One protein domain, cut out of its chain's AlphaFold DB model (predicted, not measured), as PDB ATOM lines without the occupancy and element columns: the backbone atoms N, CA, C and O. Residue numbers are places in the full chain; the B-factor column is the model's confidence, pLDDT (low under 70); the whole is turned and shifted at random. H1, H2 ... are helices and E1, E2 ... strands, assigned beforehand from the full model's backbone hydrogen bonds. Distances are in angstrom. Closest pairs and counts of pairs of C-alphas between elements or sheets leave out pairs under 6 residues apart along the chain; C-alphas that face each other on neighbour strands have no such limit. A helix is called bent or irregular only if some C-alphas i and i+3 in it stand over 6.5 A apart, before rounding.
ATOM      1  N   THR A   2     194.696 198.749  80.831       82.00
ATOM      2  CA  THR A   2     194.679 197.749  79.740       82.00
ATOM      3  C   THR A   2     194.903 198.363  78.361       82.00
ATOM      4  O   THR A   2     195.444 197.708  77.477       82.00
ATOM      5  N   HIS A   3     194.535 199.630  78.191       85.12
ATOM      6  CA  HIS A   3     194.767 200.425  76.991       85.12
ATOM      7  C   HIS A   3     195.098 201.869  77.415       85.12
ATOM      8  O   HIS A   3     194.600 202.298  78.453       85.12
ATOM      9  N   PRO A   4     195.898 202.649  76.664       85.50
ATOM     10  CA  PRO A   4     196.241 204.027  77.047       85.50
ATOM     11  C   PRO A   4     195.048 204.985  77.175       85.50
ATOM     12  O   PRO A   4     195.159 206.018  77.822       85.50
ATOM     13  N   LEU A   5     193.926 204.653  76.531       86.81
ATOM     14  CA  LEU A   5     192.667 205.402  76.633       86.81
ATOM     15  C   LEU A   5     191.749 204.879  77.746       86.81
ATOM     16  O   LEU A   5     190.710 205.480  77.997       86.81
ATOM     17  N   ASP A   6     192.105 203.762  78.382       83.12
ATOM     18  CA  ASP A   6     191.312 203.196  79.464       83.12
ATOM     19  C   ASP A   6     191.638 203.888  80.783       83.12
ATOM     20  O   ASP A   6     192.800 204.113  81.129       83.12
ATOM     21  N   GLU A   7     190.603 204.093  81.586       84.44
ATOM     22  CA  GLU A   7     190.762 204.510  82.971       84.44
ATOM     23  C   GLU A   7     191.507 203.449  83.799       84.44
ATOM     24  O   GLU A   7     191.422 202.233  83.562       84.44
ATOM     25  N   MET A   8     192.274 203.916  84.790       85.88
ATOM     26  CA  MET A   8     192.991 203.036  85.706       85.88
ATOM     27  C   MET A   8     192.028 202.400  86.704       85.88
ATOM     28  O   MET A   8     191.491 203.065  87.578       85.88
ATOM     29  N   THR A   9     191.867 201.086  86.604       88.75
ATOM     30  CA  THR A   9     191.039 200.298  87.517       88.75
ATOM     31  C   THR A   9     191.872 199.674  88.638       88.75
ATOM     32  O   THR A   9     193.042 199.347  88.399       88.75
ATOM     33  N   PRO A  10     191.285 199.418  89.822       90.38
ATOM     34  CA  PRO A  10     191.954 198.679  90.888       90.38
ATOM     35  C   PRO A  10     192.359 197.265  90.451       90.38
ATOM     36  O   PRO A  10     191.794 196.688  89.517       90.38
ATOM     37  N   VAL A  11     193.331 196.703  91.169       92.44
ATOM     38  CA  VAL A  11     193.768 195.311  91.021       92.44
ATOM     39  C   VAL A  11     193.200 194.489  92.174       92.44
ATOM     40  O   VAL A  11     193.336 194.866  93.340       92.44
ATOM     41  N   LEU A  12     192.560 193.371  91.835       93.56
ATOM     42  CA  LEU A  12     192.046 192.399  92.794       93.56
ATOM     43  C   LEU A  12     193.165 191.435  93.209       93.56
ATOM     44  O   LEU A  12     193.944 191.000  92.365       93.56
ATOM     45  N   LEU A  13     193.234 191.079  94.486       93.62
ATOM     46  CA  LEU A  13     194.090 190.029  95.026       93.62
ATOM     47  C   LEU A  13     193.226 188.831  95.416       93.62
ATOM     48  O   LEU A  13     192.191 188.996  96.064       93.62
ATOM     49  N   LYS A  14     193.676 187.632  95.049       93.31
ATOM     50  CA  LYS A  14     193.035 186.357  95.377       93.31
ATOM     51  C   LYS A  14     194.046 185.432  96.033       93.31
ATOM     52  O   LYS A  14     194.970 184.943  95.383       93.31
ATOM     53  N   VAL A  15     193.859 185.184  97.321       91.06
ATOM     54  CA  VAL A  15     194.703 184.286  98.111       91.06
ATOM     55  C   VAL A  15     193.938 182.980  98.333       91.06
ATOM     56  O   VAL A  15     192.882 182.997  98.972       91.06
ATOM     57  N   PRO A  16     194.410 181.845  97.785       86.12
ATOM     58  CA  PRO A  16     193.779 180.561  98.032       86.12
ATOM     59  C   PRO A  16     193.956 180.191  99.506       86.12
ATOM     60  O   PRO A  16     195.036 180.344 100.077       86.12
ATOM     61  N   VAL A  17     192.888 179.700 100.126       79.88
ATOM     62  CA  VAL A  17     192.954 179.151 101.482       79.88
ATOM     63  C   VAL A  17     193.341 177.677 101.363       79.88
ATOM     64  O   VAL A  17     192.878 176.984 100.462       79.88
ATOM     65  N   GLY A  18     194.210 177.188 102.251       66.38
ATOM     66  CA  GLY A  18     194.765 175.825 102.196       66.38
ATOM     67  C   GLY A  18     193.757 174.677 102.374       66.38
ATOM     68  O   GLY A  18     194.173 173.522 102.390       66.38
ATOM     69  N   SER A  19     192.461 174.971 102.503       64.50
ATOM     70  CA  SER A  19     191.374 173.992 102.570       64.50
ATOM     71  C   SER A  19     190.419 174.180 101.383       64.50
ATOM     72  O   SER A  19     190.016 175.317 101.127       64.50
ATOM     73  N   PRO A  20     190.020 173.099 100.686       60.56
ATOM     74  CA  PRO A  20     189.107 173.166  99.541       60.56
ATOM     75  C   PRO A  20     187.695 173.655  99.905       60.56
ATOM     76  O   PRO A  20     186.981 174.128  99.025       60.56
ATOM     77  N   ASP A  21     187.309 173.586 101.183       66.62
ATOM     78  CA  ASP A  21     185.990 174.024 101.664       66.62
ATOM     79  C   ASP A  21     185.943 175.523 102.006       66.62
ATOM     80  O   ASP A  21     184.876 176.091 102.240       66.62
ATOM     81  N   CYS A  22     187.102 176.186 102.047       68.88
ATOM     82  CA  CYS A  22     187.199 177.605 102.363       68.88
ATOM     83  C   CYS A  22     187.245 178.442 101.084       68.88
ATOM     84  O   CYS A  22     188.075 178.222 100.202       68.88
ATOM     85  N   GLN A  23     186.376 179.452 101.007       76.88
ATOM     86  CA  GLN A  23     186.433 180.432  99.927       76.88
ATOM     87  C   GLN A  23     187.777 181.176  99.952       76.88
ATOM     88  O   GLN A  23     188.294 181.475 101.035       76.88
ATOM     89  N   PRO A  24     188.355 181.487  98.778       83.19
ATOM     90  CA  PRO A  24     189.596 182.241  98.699       83.19
ATOM     91  C   PRO A  24     189.420 183.617  99.344       83.19
ATOM     92  O   PRO A  24     188.375 184.256  99.209       83.19
ATOM     93  N   LYS A  25     190.464 184.096 100.024       87.31
ATOM     94  CA  LYS A  25     190.468 185.442 100.593       87.31
ATOM     95  C   LYS A  25     190.684 186.446  99.463       87.31
ATOM     96  O   LYS A  25     191.675 186.376  98.736       87.31
ATOM     97  N   LEU A  26     189.726 187.355  99.311       90.06
ATOM     98  CA  LEU A  26     189.667 188.341  98.237       90.06
ATOM     99  C   LEU A  26     189.768 189.752  98.821       90.06
ATOM    100  O   LEU A  26     189.213 190.035  99.883       90.06
ATOM    101  N   GLY A  27     190.482 190.636  98.133       89.62
ATOM    102  CA  GLY A  27     190.654 192.025  98.553       89.62
ATOM    103  C   GLY A  27     191.346 192.860  97.487       89.62
ATOM    104  O   GLY A  27     191.895 192.323  96.529       89.62
ATOM    105  N   PHE A  28     191.312 194.179  97.622       91.00
ATOM    106  CA  PHE A  28     192.053 195.057  96.721       91.00
ATOM    107  C   PHE A  28     193.517 195.164  97.143       91.00
ATOM    108  O   PHE A  28     193.837 195.130  98.332       91.00
ATOM    109  N   ALA A  29     194.409 195.330  96.169       90.50
ATOM    110  CA  ALA A  29     195.809 195.627  96.442       90.50
ATOM    111  C   ALA A  29     195.933 197.013  97.101       90.50
ATOM    112  O   ALA A  29     195.870 198.035  96.417       90.50
ATOM    113  N   ASN A  30     196.070 197.037  98.430       88.56
ATOM    114  CA  ASN A  30     196.141 198.261  99.235       88.56
ATOM    115  C   ASN A  30     197.356 198.306 100.186       88.56
ATOM    116  O   ASN A  30     197.627 199.354 100.768       88.56
ATOM    117  N   ASP A  31     198.117 197.211 100.324       88.06
ATOM    118  CA  ASP A  31     199.293 197.171 101.203       88.06
ATOM    119  C   ASP A  31     200.449 198.004 100.632       88.06
ATOM    120  O   ASP A  31     201.082 197.647  99.636       88.06
ATOM    121  N   VAL A  32     200.766 199.108 101.309       88.44
ATOM    122  CA  VAL A  32     201.878 200.008 100.964       88.44
ATOM    123  C   VAL A  32     203.254 199.349 101.092       88.44
ATOM    124  O   VAL A  32     204.228 199.821 100.497       88.44
ATOM    125  N   ASN A  33     203.353 198.267 101.864       89.69
ATOM    126  CA  ASN A  33     204.599 197.538 102.074       89.69
ATOM    127  C   ASN A  33     204.857 196.513 100.972       89.69
ATOM    128  O   ASN A  33     205.988 196.035 100.849       89.69
ATOM    129  N   GLN A  34     203.848 196.191 100.161       92.12
ATOM    130  CA  GLN A  34     203.967 195.265  99.048       92.12
ATOM    131  C   GLN A  34     204.489 195.994  97.804       92.12
ATOM    132  O   GLN A  34     203.807 196.814  97.191       92.12
ATOM    133  N   ARG A  35     205.719 195.676  97.396       94.50
ATOM    134  CA  ARG A  35     206.366 196.259  96.212       94.50
ATOM    135  C   ARG A  35     206.503 195.230  95.107       94.50
ATOM    136  O   ARG A  35     206.921 194.105  95.361       94.50
ATOM    137  N   ILE A  36     206.213 195.624  93.870       95.69
ATOM    138  CA  ILE A  36     206.525 194.810  92.692       95.69
ATOM    139  C   ILE A  36     208.034 194.890  92.453       95.69
ATOM    140  O   ILE A  36     208.573 195.980  92.278       95.69
ATOM    141  N   VAL A  37     208.705 193.740  92.455       96.69
ATOM    142  CA  VAL A  37     210.158 193.637  92.226       96.69
ATOM    143  C   VAL A  37     210.493 193.062  90.852       96.69
ATOM    144  O   VAL A  37     211.601 193.253  90.361       96.69
ATOM    145  N   GLY A  38     209.540 192.388  90.210       96.00
ATOM    146  CA  GLY A  38     209.726 191.854  88.869       96.00
ATOM    147  C   GLY A  38     208.438 191.317  88.262       96.00
ATOM    148  O   GLY A  38     207.460 191.049  88.960       96.00
ATOM    149  N   THR A  39     208.456 191.143  86.946       96.44
ATOM    150  CA  THR A  39     207.363 190.551  86.170       96.44
ATOM    151  C   THR A  39     207.933 189.570  85.155       96.44
ATOM    152  O   THR A  39     208.939 189.868  84.515       96.44
ATOM    153  N   ILE A  40     207.280 188.423  84.979       95.44
ATOM    154  CA  ILE A  40     207.625 187.434  83.952       95.44
ATOM    155  C   ILE A  40     206.449 187.359  82.983       95.44
ATOM    156  O   ILE A  40     205.491 186.617  83.197       95.44
ATOM    157  N   GLU A  41     206.516 188.161  81.922       93.38
ATOM    158  CA  GLU A  41     205.421 188.347  80.965       93.38
ATOM    159  C   GLU A  41     204.997 187.036  80.289       93.38
ATOM    160  O   GLU A  41     203.810 186.722  80.254       93.38
ATOM    161  N   ALA A  42     205.962 186.216  79.857       94.25
ATOM    162  CA  ALA A  42     205.706 184.942  79.179       94.25
ATOM    163  C   ALA A  42     204.856 183.957  80.006       94.25
ATOM    164  O   ALA A  42     204.201 183.084  79.443       94.25
ATOM    165  N   LEU A  43     204.861 184.100  81.335       94.44
ATOM    166  CA  LEU A  43     204.095 183.268  82.265       94.44
ATOM    167  C   LEU A  43     202.967 184.046  82.956       94.44
ATOM    168  O   LEU A  43     202.267 183.487  83.799       94.44
ATOM    169  N   SER A  44     202.788 185.327  82.615       95.69
ATOM    170  CA  SER A  44     201.864 186.239  83.295       95.69
ATOM    171  C   SER A  44     202.077 186.257  84.814       95.69
ATOM    172  O   SER A  44     201.115 186.186  85.576       95.69
ATOM    173  N   LEU A  45     203.337 186.321  85.265       97.19
ATOM    174  CA  LEU A  45     203.677 186.324  86.690       97.19
ATOM    175  C   LEU A  45     204.139 187.696  87.179       97.19
ATOM    176  O   LEU A  45     204.857 188.414  86.480       97.19
ATOM    177  N   VAL A  46     203.790 188.013  88.422       97.19
ATOM    178  CA  VAL A  46     204.288 189.168  89.177       97.19
ATOM    179  C   VAL A  46     205.000 188.661  90.418       97.19
ATOM    180  O   VAL A  46     204.472 187.825  91.147       97.19
ATOM    181  N   ILE A  47     206.191 189.188  90.669       96.69
ATOM    182  CA  ILE A  47     206.956 188.931  91.883       96.69
ATOM    183  C   ILE A  47     206.842 190.173  92.756       96.69
ATOM    184  O   ILE A  47     207.167 191.284  92.321       96.69
ATOM    185  N   THR A  48     206.389 189.988  93.991       96.44
ATOM    186  CA  THR A  48     206.313 191.058  94.986       96.44
ATOM    187  C   THR A  48     207.207 190.764  96.174       96.44
ATOM    188  O   THR A  48     207.349 189.607  96.559       96.44
ATOM    189  N   PHE A  49     207.736 191.812  96.793       94.56
ATOM    190  CA  PHE A  49     208.394 191.764  98.091       94.56
ATOM    191  C   PHE A  49     207.586 192.592  99.087       94.56
ATOM    192  O   PHE A  49     207.260 193.746  98.798       94.56
ATOM    193  N   ASN A  50     207.256 192.020 100.241       93.31
ATOM    194  CA  ASN A  50     206.589 192.740 101.319       93.31
ATOM    195  C   ASN A  50     207.626 193.179 102.364       93.31
ATOM    196  O   ASN A  50     208.324 192.359 102.957       93.31
ATOM    197  N   ALA A  51     207.746 194.490 102.574       89.88
ATOM    198  CA  ALA A  51     208.764 195.072 103.446       89.88
ATOM    199  C   ALA A  51     208.539 194.775 104.940       89.88
ATOM    200  O   ALA A  51     209.510 194.741 105.699       89.88
ATOM    201  N   THR A  52     207.293 194.535 105.352       89.31
ATOM    202  CA  THR A  52     206.922 194.279 106.750       89.31
ATOM    203  C   THR A  52     207.348 192.886 107.178       89.31
ATOM    204  O   THR A  52     208.031 192.727 108.186       89.31
ATOM    205  N   ASN A  53     206.982 191.869 106.396       87.06
ATOM    206  CA  ASN A  53     207.326 190.478 106.702       87.06
ATOM    207  C   ASN A  53     208.646 190.023 106.049       87.06
ATOM    208  O   ASN A  53     209.109 188.924 106.341       87.06
ATOM    209  N   ARG A  54     209.260 190.872 105.211       91.06
ATOM    210  CA  ARG A  54     210.474 190.605 104.422       91.06
ATOM    211  C   ARG A  54     210.372 189.371 103.529       91.06
ATOM    212  O   ARG A  54     211.363 188.664 103.365       91.06
ATOM    213  N   LYS A  55     209.194 189.128 102.952       91.50
ATOM    214  CA  LYS A  55     208.937 187.940 102.139       91.50
ATOM    215  C   LYS A  55     208.687 188.236 100.679       91.50
ATOM    216  O   LYS A  55     208.024 189.218 100.329       91.50
ATOM    217  N   TYR A  56     209.139 187.316  99.840       94.56
ATOM    218  CA  TYR A  56     208.760 187.256  98.437       94.56
ATOM    219  C   TYR A  56     207.452 186.487  98.232       94.56
ATOM    220  O   TYR A  56     207.089 185.570  98.975       94.56
ATOM    221  N   SER A  57     206.706 186.882  97.206       95.25
ATOM    222  CA  SER A  57     205.499 186.191  96.755       95.25
ATOM    223  C   SER A  57     205.386 186.252  95.238       95.25
ATOM    224  O   SER A  57     205.766 187.247  94.619       95.25
ATOM    225  N   ILE A  58     204.867 185.178  94.647       96.75
ATOM    226  CA  ILE A  58     204.658 185.020  93.210       96.75
ATOM    227  C   ILE A  58     203.158 184.934  92.949       96.75
ATOM    228  O   ILE A  58     202.453 184.099  93.525       96.75
ATOM    229  N   TRP A  59     202.691 185.784  92.044       97.25
ATOM    230  CA  TRP A  59     201.287 185.943  91.692       97.25
ATOM    231  C   TRP A  59     201.080 185.692  90.206       97.25
ATOM    232  O   TRP A  59     201.895 186.124  89.394       97.25
ATOM    233  N   GLN A  60     199.970 185.059  89.846       97.00
ATOM    234  CA  GLN A  60     199.526 184.928  88.464       97.00
ATOM    235  C   GLN A  60     198.535 186.036  88.115       97.00
ATOM    236  O   GLN A  60     197.547 186.229  88.821       97.00
ATOM    237  N   ILE A  61     198.781 186.736  87.009       95.38
ATOM    238  CA  ILE A  61     197.870 187.733  86.450       95.38
ATOM    239  C   ILE A  61     196.761 187.014  85.682       95.38
ATOM    240  O   ILE A  61     197.022 186.225  84.775       95.38
ATOM    241  N   GLY A  62     195.517 187.342  86.007       93.06
ATOM    242  CA  GLY A  62     194.325 186.906  85.294       93.06
ATOM    243  C   GLY A  62     193.318 188.039  85.112       93.06
ATOM    244  O   GLY A  62     193.509 189.165  85.580       93.06
ATOM    245  N   LYS A  63     192.212 187.733  84.431       92.75
ATOM    246  CA  LYS A  63     191.057 188.636  84.352       92.75
ATOM    247  C   LYS A  63     190.291 188.597  85.671       92.75
ATOM    248  O   LYS A  63     190.123 187.528  86.251       92.75
ATOM    249  N   ALA A  64     189.820 189.752  86.127       90.56
ATOM    250  CA  ALA A  64     188.905 189.800  87.260       90.56
ATOM    251  C   ALA A  64     187.537 189.226  86.860       90.56
ATOM    252  O   ALA A  64     187.041 189.475  85.761       90.56
ATOM    253  N   ILE A  65     186.949 188.446  87.764       90.56
ATOM    254  CA  ILE A  65     185.667 187.767  87.585       90.56
ATOM    255  C   ILE A  65     184.648 188.457  88.495       90.56
ATOM    256  O   ILE A  65     184.965 188.751  89.647       90.56
ATOM    257  N   LYS A  66     183.442 188.738  87.990       87.88
ATOM    258  CA  LYS A  66     182.429 189.539  88.703       87.88
ATOM    259  C   LYS A  66     182.089 188.960  90.073       87.88
ATOM    260  O   LYS A  66     181.960 189.693  91.052       87.88
ATOM    261  N   GLU A  67     181.990 187.644  90.137       88.19
ATOM    262  CA  GLU A  67     181.675 186.871  91.331       88.19
ATOM    263  C   GLU A  67     182.732 187.078  92.437       88.19
ATOM    264  O   GLU A  67     182.387 187.155  93.619       88.19
ATOM    265  N   ASP A  68     183.997 187.281  92.051       85.88
ATOM    266  CA  ASP A  68     185.119 187.462  92.976       85.88
ATOM    267  C   ASP A  68     185.172 188.875  93.599       85.88
ATOM    268  O   ASP A  68     185.834 189.062  94.614       85.88
ATOM    269  N   TYR A  69     184.503 189.890  93.038       86.56
ATOM    270  CA  TYR A  69     184.580 191.259  93.582       86.56
ATOM    271  C   TYR A  69     183.237 191.900  93.914       86.56
ATOM    272  O   TYR A  69     183.220 192.899  94.627       86.56
ATOM    273  N   ALA A  70     182.103 191.360  93.457       86.44
ATOM    274  CA  ALA A  70     180.793 191.964  93.722       86.44
ATOM    275  C   ALA A  70     180.521 192.150  95.228       86.44
ATOM    276  O   ALA A  70     179.988 193.174  95.647       86.44
ATOM    277  N   HIS A  71     180.959 191.197  96.052       84.38
ATOM    278  CA  HIS A  71     180.801 191.218  97.509       84.38
ATOM    279  C   HIS A  71     181.777 192.168  98.236       84.38
ATOM    280  O   HIS A  71     181.643 192.386  99.450       84.38
ATOM    281  N   LEU A  72     182.761 192.720  97.518       85.50
ATOM    282  CA  LEU A  72     183.704 193.726  98.014       85.50
ATOM    283  C   LEU A  72     183.141 195.147  97.924       85.50
ATOM    284  O   LEU A  72     183.764 196.078  98.430       85.50
ATOM    285  N   TYR A  73     181.963 195.309  97.326       85.25
ATOM    286  CA  TYR A  73     181.234 196.565  97.281       85.25
ATOM    287  C   TYR A  73     179.992 196.504  98.176       85.25
ATOM    288  O   TYR A  73     179.396 195.448  98.390       85.25
ATOM    289  N   SER A  74     179.610 197.656  98.710       82.25
ATOM    290  CA  SER A  74     178.404 197.872  99.506       82.25
ATOM    291  C   SER A  74     177.634 199.059  98.955       82.25
ATOM    292  O   SER A  74     178.230 200.055  98.555       82.25
ATOM    293  N   ILE A  75     176.310 198.967  98.951       82.38
ATOM    294  CA  ILE A  75     175.437 200.077  98.577       82.38
ATOM    295  C   ILE A  75     175.087 200.826  99.865       82.38
ATOM    296  O   ILE A  75     174.579 200.216 100.805       82.38
ATOM    297  N   GLY A  76     175.436 202.108  99.930       76.88
ATOM    298  CA  GLY A  76     175.082 202.997 101.032       76.88
ATOM    299  C   GLY A  76     173.585 203.304 101.061       76.88
ATOM    300  O   GLY A  76     172.867 203.071 100.090       76.88
ATOM    301  N   GLU A  77     173.108 203.853 102.178       79.06
ATOM    302  CA  GLU A  77     171.705 204.276 102.346       79.06
ATOM    303  C   GLU A  77     171.288 205.359 101.336       79.06
ATOM    304  O   GLU A  77     170.117 205.486 100.992       79.06
ATOM    305  N   ASP A  78     172.263 206.104 100.816       80.19
ATOM    306  CA  ASP A  78     172.133 207.102  99.753       80.19
ATOM    307  C   ASP A  78     172.139 206.495  98.334       80.19
ATOM    308  O   ASP A  78     172.158 207.226  97.343       80.19
ATOM    309  N   GLY A  79     172.152 205.163  98.220       75.00
ATOM    310  CA  GLY A  79     172.209 204.433  96.954       75.00
ATOM    311  C   GLY A  79     173.596 204.401  96.307       75.00
ATOM    312  O   GLY A  79     173.738 203.851  95.212       75.00
ATOM    313  N   ARG A  80     174.635 204.965  96.942       77.06
ATOM    314  CA  ARG A  80     175.989 205.000  96.371       77.06
ATOM    315  C   ARG A  80     176.735 203.703  96.607       77.06
ATOM    316  O   ARG A  80     176.764 203.167  97.712       77.06
ATOM    317  N   ILE A  81     177.403 203.217  95.567       78.50
ATOM    318  CA  ILE A  81     178.254 202.036  95.677       78.50
ATOM    319  C   ILE A  81     179.605 202.464  96.259       78.50
ATOM    320  O   ILE A  81     180.292 203.334  95.731       78.50
ATOM    321  N   THR A  82     179.993 201.835  97.358       80.69
ATOM    322  CA  THR A  82     181.237 202.080  98.088       80.69
ATOM    323  C   THR A  82     182.020 200.783  98.226       80.69
ATOM    324  O   THR A  82     181.456 199.693  98.167       80.69
ATOM    325  N   VAL A  83     183.340 200.875  98.389       83.19
ATOM    326  CA  VAL A  83     184.161 199.701  98.707       83.19
ATOM    327  C   VAL A  83     183.910 199.319 100.163       83.19
ATOM    328  O   VAL A  83     184.055 200.153 101.058       83.19
ATOM    329  N   ALA A  84     183.543 198.063 100.404       80.25
ATOM    330  CA  ALA A  84     183.295 197.558 101.743       80.25
ATOM    331  C   ALA A  84     184.595 197.626 102.575       80.25
ATOM    332  O   ALA A  84     185.645 197.223 102.073       80.25
ATOM    333  N   PRO A  85     184.564 198.042 103.857       74.56
ATOM    334  CA  PRO A  85     185.778 198.191 104.674       74.56
ATOM    335  C   PRO A  85     186.665 196.935 104.718       74.56
ATOM    336  O   PRO A  85     187.886 197.019 104.631       74.56
ATOM    337  N   ARG A  86     186.038 195.754 104.751       71.75
ATOM    338  CA  ARG A  86     186.696 194.433 104.709       71.75
ATOM    339  C   ARG A  86     187.534 194.177 103.446       71.75
ATOM    340  O   ARG A  86     188.433 193.343 103.472       71.75
ATOM    341  N   ALA A  87     187.252 194.883 102.350       77.25
ATOM    342  CA  ALA A  87     187.932 194.720 101.067       77.25
ATOM    343  C   ALA A  87     189.277 195.461 100.978       77.25
ATOM    344  O   ALA A  87     190.035 195.213 100.043       77.25
ATOM    345  N   LEU A  88     189.567 196.366 101.922       69.69
ATOM    346  CA  LEU A  88     190.769 197.212 101.935       69.69
ATOM    347  C   LEU A  88     191.856 196.726 102.906       69.69
ATOM    348  O   LEU A  88     192.819 197.445 103.144       69.69
ATOM    349  N   THR A  89     191.691 195.542 103.498       58.91
ATOM    350  CA  THR A  89     192.570 195.050 104.567       58.91
ATOM    351  C   THR A  89     194.035 194.980 104.108       58.91
ATOM    352  O   THR A  89     194.331 194.348 103.096       58.91
ATOM    353  N   ASP A  90     194.935 195.591 104.885       53.50
ATOM    354  CA  ASP A  90     196.360 195.793 104.559       53.50
ATOM    355  C   ASP A  90     197.209 194.507 104.556       53.50
ATOM    356  O   ASP A  90     198.370 194.536 104.173       53.50
ATOM    357  N   ASP A  91     196.645 193.365 104.957       54.88
ATOM    358  CA  ASP A  91     197.281 192.055 104.806       54.88
ATOM    359  C   ASP A  91     196.305 191.099 104.104       54.88
ATOM    360  O   ASP A  91     195.348 190.600 104.730       54.88
ATOM    361  N   PRO A  92     196.519 190.788 102.812       52.56
ATOM    362  CA  PRO A  92     195.728 189.789 102.105       52.56
ATOM    363  C   PRO A  92     195.894 188.366 102.674       52.56
ATOM    364  O   PRO A  92     195.260 187.443 102.177       52.56
ATOM    365  N   GLY A  93     196.609 188.169 103.787       51.47
ATOM    366  CA  GLY A  93     196.737 186.878 104.460       51.47
ATOM    367  C   GLY A  93     197.966 186.116 103.991       51.47
ATOM    368  O   GLY A  93     197.912 184.901 103.840       51.47
ATOM    369  N   THR A  94     199.085 186.818 103.790       47.06
ATOM    370  CA  THR A  94     200.397 186.150 103.663       47.06
ATOM    371  C   THR A  94     200.830 185.460 104.962       47.06
ATOM    372  O   THR A  94     201.770 184.663 104.967       47.06
ATOM    373  N   VAL A  95     200.125 185.719 106.066       40.22
ATOM    374  CA  VAL A  95     200.112 184.849 107.238       40.22
ATOM    375  C   VAL A  95     199.043 183.780 107.016       40.22
ATOM    376  O   VAL A  95     197.846 184.050 107.116       40.22
ATOM    377  N   ILE A  96     199.477 182.554 106.719       37.84
ATOM    378  CA  ILE A  96     198.635 181.366 106.873       37.84
ATOM    379  C   ILE A  96     198.296 181.302 108.363       37.84
ATOM    380  O   ILE A  96     199.103 180.839 109.163       37.84
ATOM    381  N   SER A  97     197.136 181.826 108.757       30.11
ATOM    382  CA  SER A  97     196.605 181.560 110.087       30.11
ATOM    383  C   SER A  97     196.295 180.073 110.118       30.11
ATOM    384  O   SER A  97     195.347 179.619 109.476       30.11
ATOM    385  N   LEU A 314     185.053 202.253  89.728       73.50
ATOM    386  CA  LEU A 314     185.892 201.573  88.746       73.50
ATOM    387  C   LEU A 314     186.054 200.102  89.135       73.50
ATOM    388  O   LEU A 314     186.702 199.767  90.132       73.50
ATOM    389  N   LEU A 315     185.437 199.228  88.344       86.56
ATOM    390  CA  LEU A 315     185.458 197.791  88.572       86.56
ATOM    391  C   LEU A 315     186.844 197.236  88.223       86.56
ATOM    392  O   LEU A 315     187.440 197.653  87.222       86.56
ATOM    393  N   PRO A 316     187.386 196.291  89.012       88.69
ATOM    394  CA  PRO A 316     188.679 195.704  88.710       88.69
ATOM    395  C   PRO A 316     188.617 194.957  87.375       88.69
ATOM    396  O   PRO A 316     187.695 194.189  87.116       88.69
ATOM    397  N   LYS A 317     189.633 195.162  86.533       90.56
ATOM    398  CA  LYS A 317     189.810 194.422  85.269       90.56
ATOM    399  C   LYS A 317     190.783 193.248  85.406       90.56
ATOM    400  O   LYS A 317     190.701 192.284  84.647       90.56
ATOM    401  N   ALA A 318     191.700 193.321  86.372       92.19
ATOM    402  CA  ALA A 318     192.762 192.344  86.588       92.19
ATOM    403  C   ALA A 318     192.710 191.759  88.004       92.19
ATOM    404  O   ALA A 318     192.359 192.455  88.961       92.19
ATOM    405  N   CYS A 319     193.095 190.491  88.117       93.81
ATOM    406  CA  CYS A 319     193.205 189.751  89.367       93.81
ATOM    407  C   CYS A 319     194.602 189.132  89.487       93.81
ATOM    408  O   CYS A 319     195.123 188.597  88.509       93.81
ATOM    409  N   LEU A 320     195.202 189.219  90.671       95.25
ATOM    410  CA  LEU A 320     196.445 188.555  91.039       95.25
ATOM    411  C   LEU A 320     196.122 187.376  91.954       95.25
ATOM    412  O   LEU A 320     195.752 187.561  93.114       95.25
ATOM    413  N   CYS A 321     196.284 186.163  91.435       94.81
ATOM    414  CA  CYS A 321     196.110 184.931  92.197       94.81
ATOM    415  C   CYS A 321     197.445 184.520  92.820       94.81
ATOM    416  O   CYS A 321     198.426 184.340  92.096       94.81
ATOM    417  N   LEU A 322     197.502 184.361  94.142       94.62
ATOM    418  CA  LEU A 322     198.720 183.916  94.816       94.62
ATOM    419  C   LEU A 322     199.031 182.467  94.421       94.62
ATOM    420  O   LEU A 322     198.211 181.576  94.643       94.62
ATOM    421  N   LEU A 323     200.221 182.236  93.867       94.25
ATOM    422  CA  LEU A 323     200.725 180.893  93.570       94.25
ATOM    423  C   LEU A 323     201.665 180.393  94.663       94.25
ATOM    424  O   LEU A 323     201.678 179.205  94.982       94.25
ATOM    425  N   TRP A 324     202.482 181.295  95.204       93.62
ATOM    426  CA  TRP A 324     203.502 180.951  96.183       93.62
ATOM    427  C   TRP A 324     203.899 182.165  97.020       93.62
ATOM    428  O   TRP A 324     203.986 183.282  96.511       93.62
ATOM    429  N   SER A 325     204.203 181.929  98.288       90.62
ATOM    430  CA  SER A 325     204.799 182.902  99.201       90.62
ATOM    431  C   SER A 325     205.812 182.196 100.088       90.62
ATOM    432  O   SER A 325     205.616 181.027 100.429       90.62
ATOM    433  N   GLU A 326     206.849 182.907 100.516       88.25
ATOM    434  CA  GLU A 326     207.798 182.365 101.488       88.25
ATOM    435  C   GLU A 326     207.087 181.977 102.797       88.25
ATOM    436  O   GLU A 326     206.362 182.768 103.419       88.25
ATOM    437  N   SER A 327     207.281 180.729 103.230       77.75
ATOM    438  CA  SER A 327     206.766 180.245 104.509       77.75
ATOM    439  C   SER A 327     207.451 180.979 105.661       77.75
ATOM    440  O   SER A 327     208.604 181.396 105.574       77.75
TER     441      SER A 327
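AT A GLANCE: This is residues 2 to 97 and 314 to 327 of the 380 residues of an uncharacterized protein of Schistocephalus solidus (UniProt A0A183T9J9). One strongly twisted sheet of six strands makes the body, with the short helix H1 packed across its E2 and E1 end. Beyond H1 lies a small two-strand hairpin, E6 and E7, farthest from the mean of the C-alphas, while H2 sits beside the edge strand E2. The printed part has 110 residues, with two named helices and eight named strands in the order E1 E2 E3 E4 E5 H1 E6 E7 H2 E8, and is mostly strand. The large sheet, order E2 E1 E8 E5 E4 E3, is mixed. The whole is compact, radius of gyration of the C-alphas 14.5 A, spanning 43 by 38 by 27 A.

HOW THE PARTS SIT: In the large sheet E1, residues 11 to 15, is parallel to E8, residues 318 to 325, at 35 degrees, with N 14 and O 320 2.8 A apart. E2, residues 25 to 28, forms a hairpin with E1, and N 13 and O 27 are 2.7 A apart. On the other side of E8 is E5, residues 55 to 63, antiparallel at 147 degrees, with N 60 and O 321 at 2.8 A. E5, E4, residues 45 to 50, and E3, residues 34 to 40, form a meander, each strand the antiparallel neighbour of the one before; N 57 and O 48 are 2.9 A apart, N 47 and O 38 2.8 A. E2 and E3, the edge strands, are apart. H1, residues 66 to 72, is on the sheet at a height of 9.4 A, over E1 and only just over E2, with 3 C-alphas falling on E2; it runs across the strands, at 84 degrees to E1 on the local plane. The closest C-alphas of H1 and E2 are those of Asp 68 and Leu 26, 7.0 A. H1 is irregular, C-alphas 68 and 71 being 7.3 A apart; 1 of 3 O i to N i+4 pairs and 2 of 4 O i to N i+3 pairs are within hydrogen-bond range. E6, residues 73 to 75, and E7, residues 81 to 83, form a hairpin, with N 74 and O 82 2.8 A apart. H2, residues 85 to 88, too short for an O i to N i+4 pair, stands at the sheet's level; C-alphas Ala 87 and Gly 27 are its closest to E2, 4.6 A.

IN THESE COORDINATES: E5 is 25.2 A long, E8 19.8 A, E3 17.4 A, E4 16.2 A and E1 13.1 A. C-alpha 11 begins E1 at (193.768, 195.311, 91.021), and C-alpha 325 ends E8 at (204.799, 182.902, 99.201).

THE WHOLE: The C-alphas of Ala 42 and Glu 77 are farthest apart, 45.5 A. Residues 98 to 313 are not printed, and C-alphas 97 and 314 are 31.2 A apart across this cut. Residues 18 to 22 and 88 to 97 are under pLDDT 70.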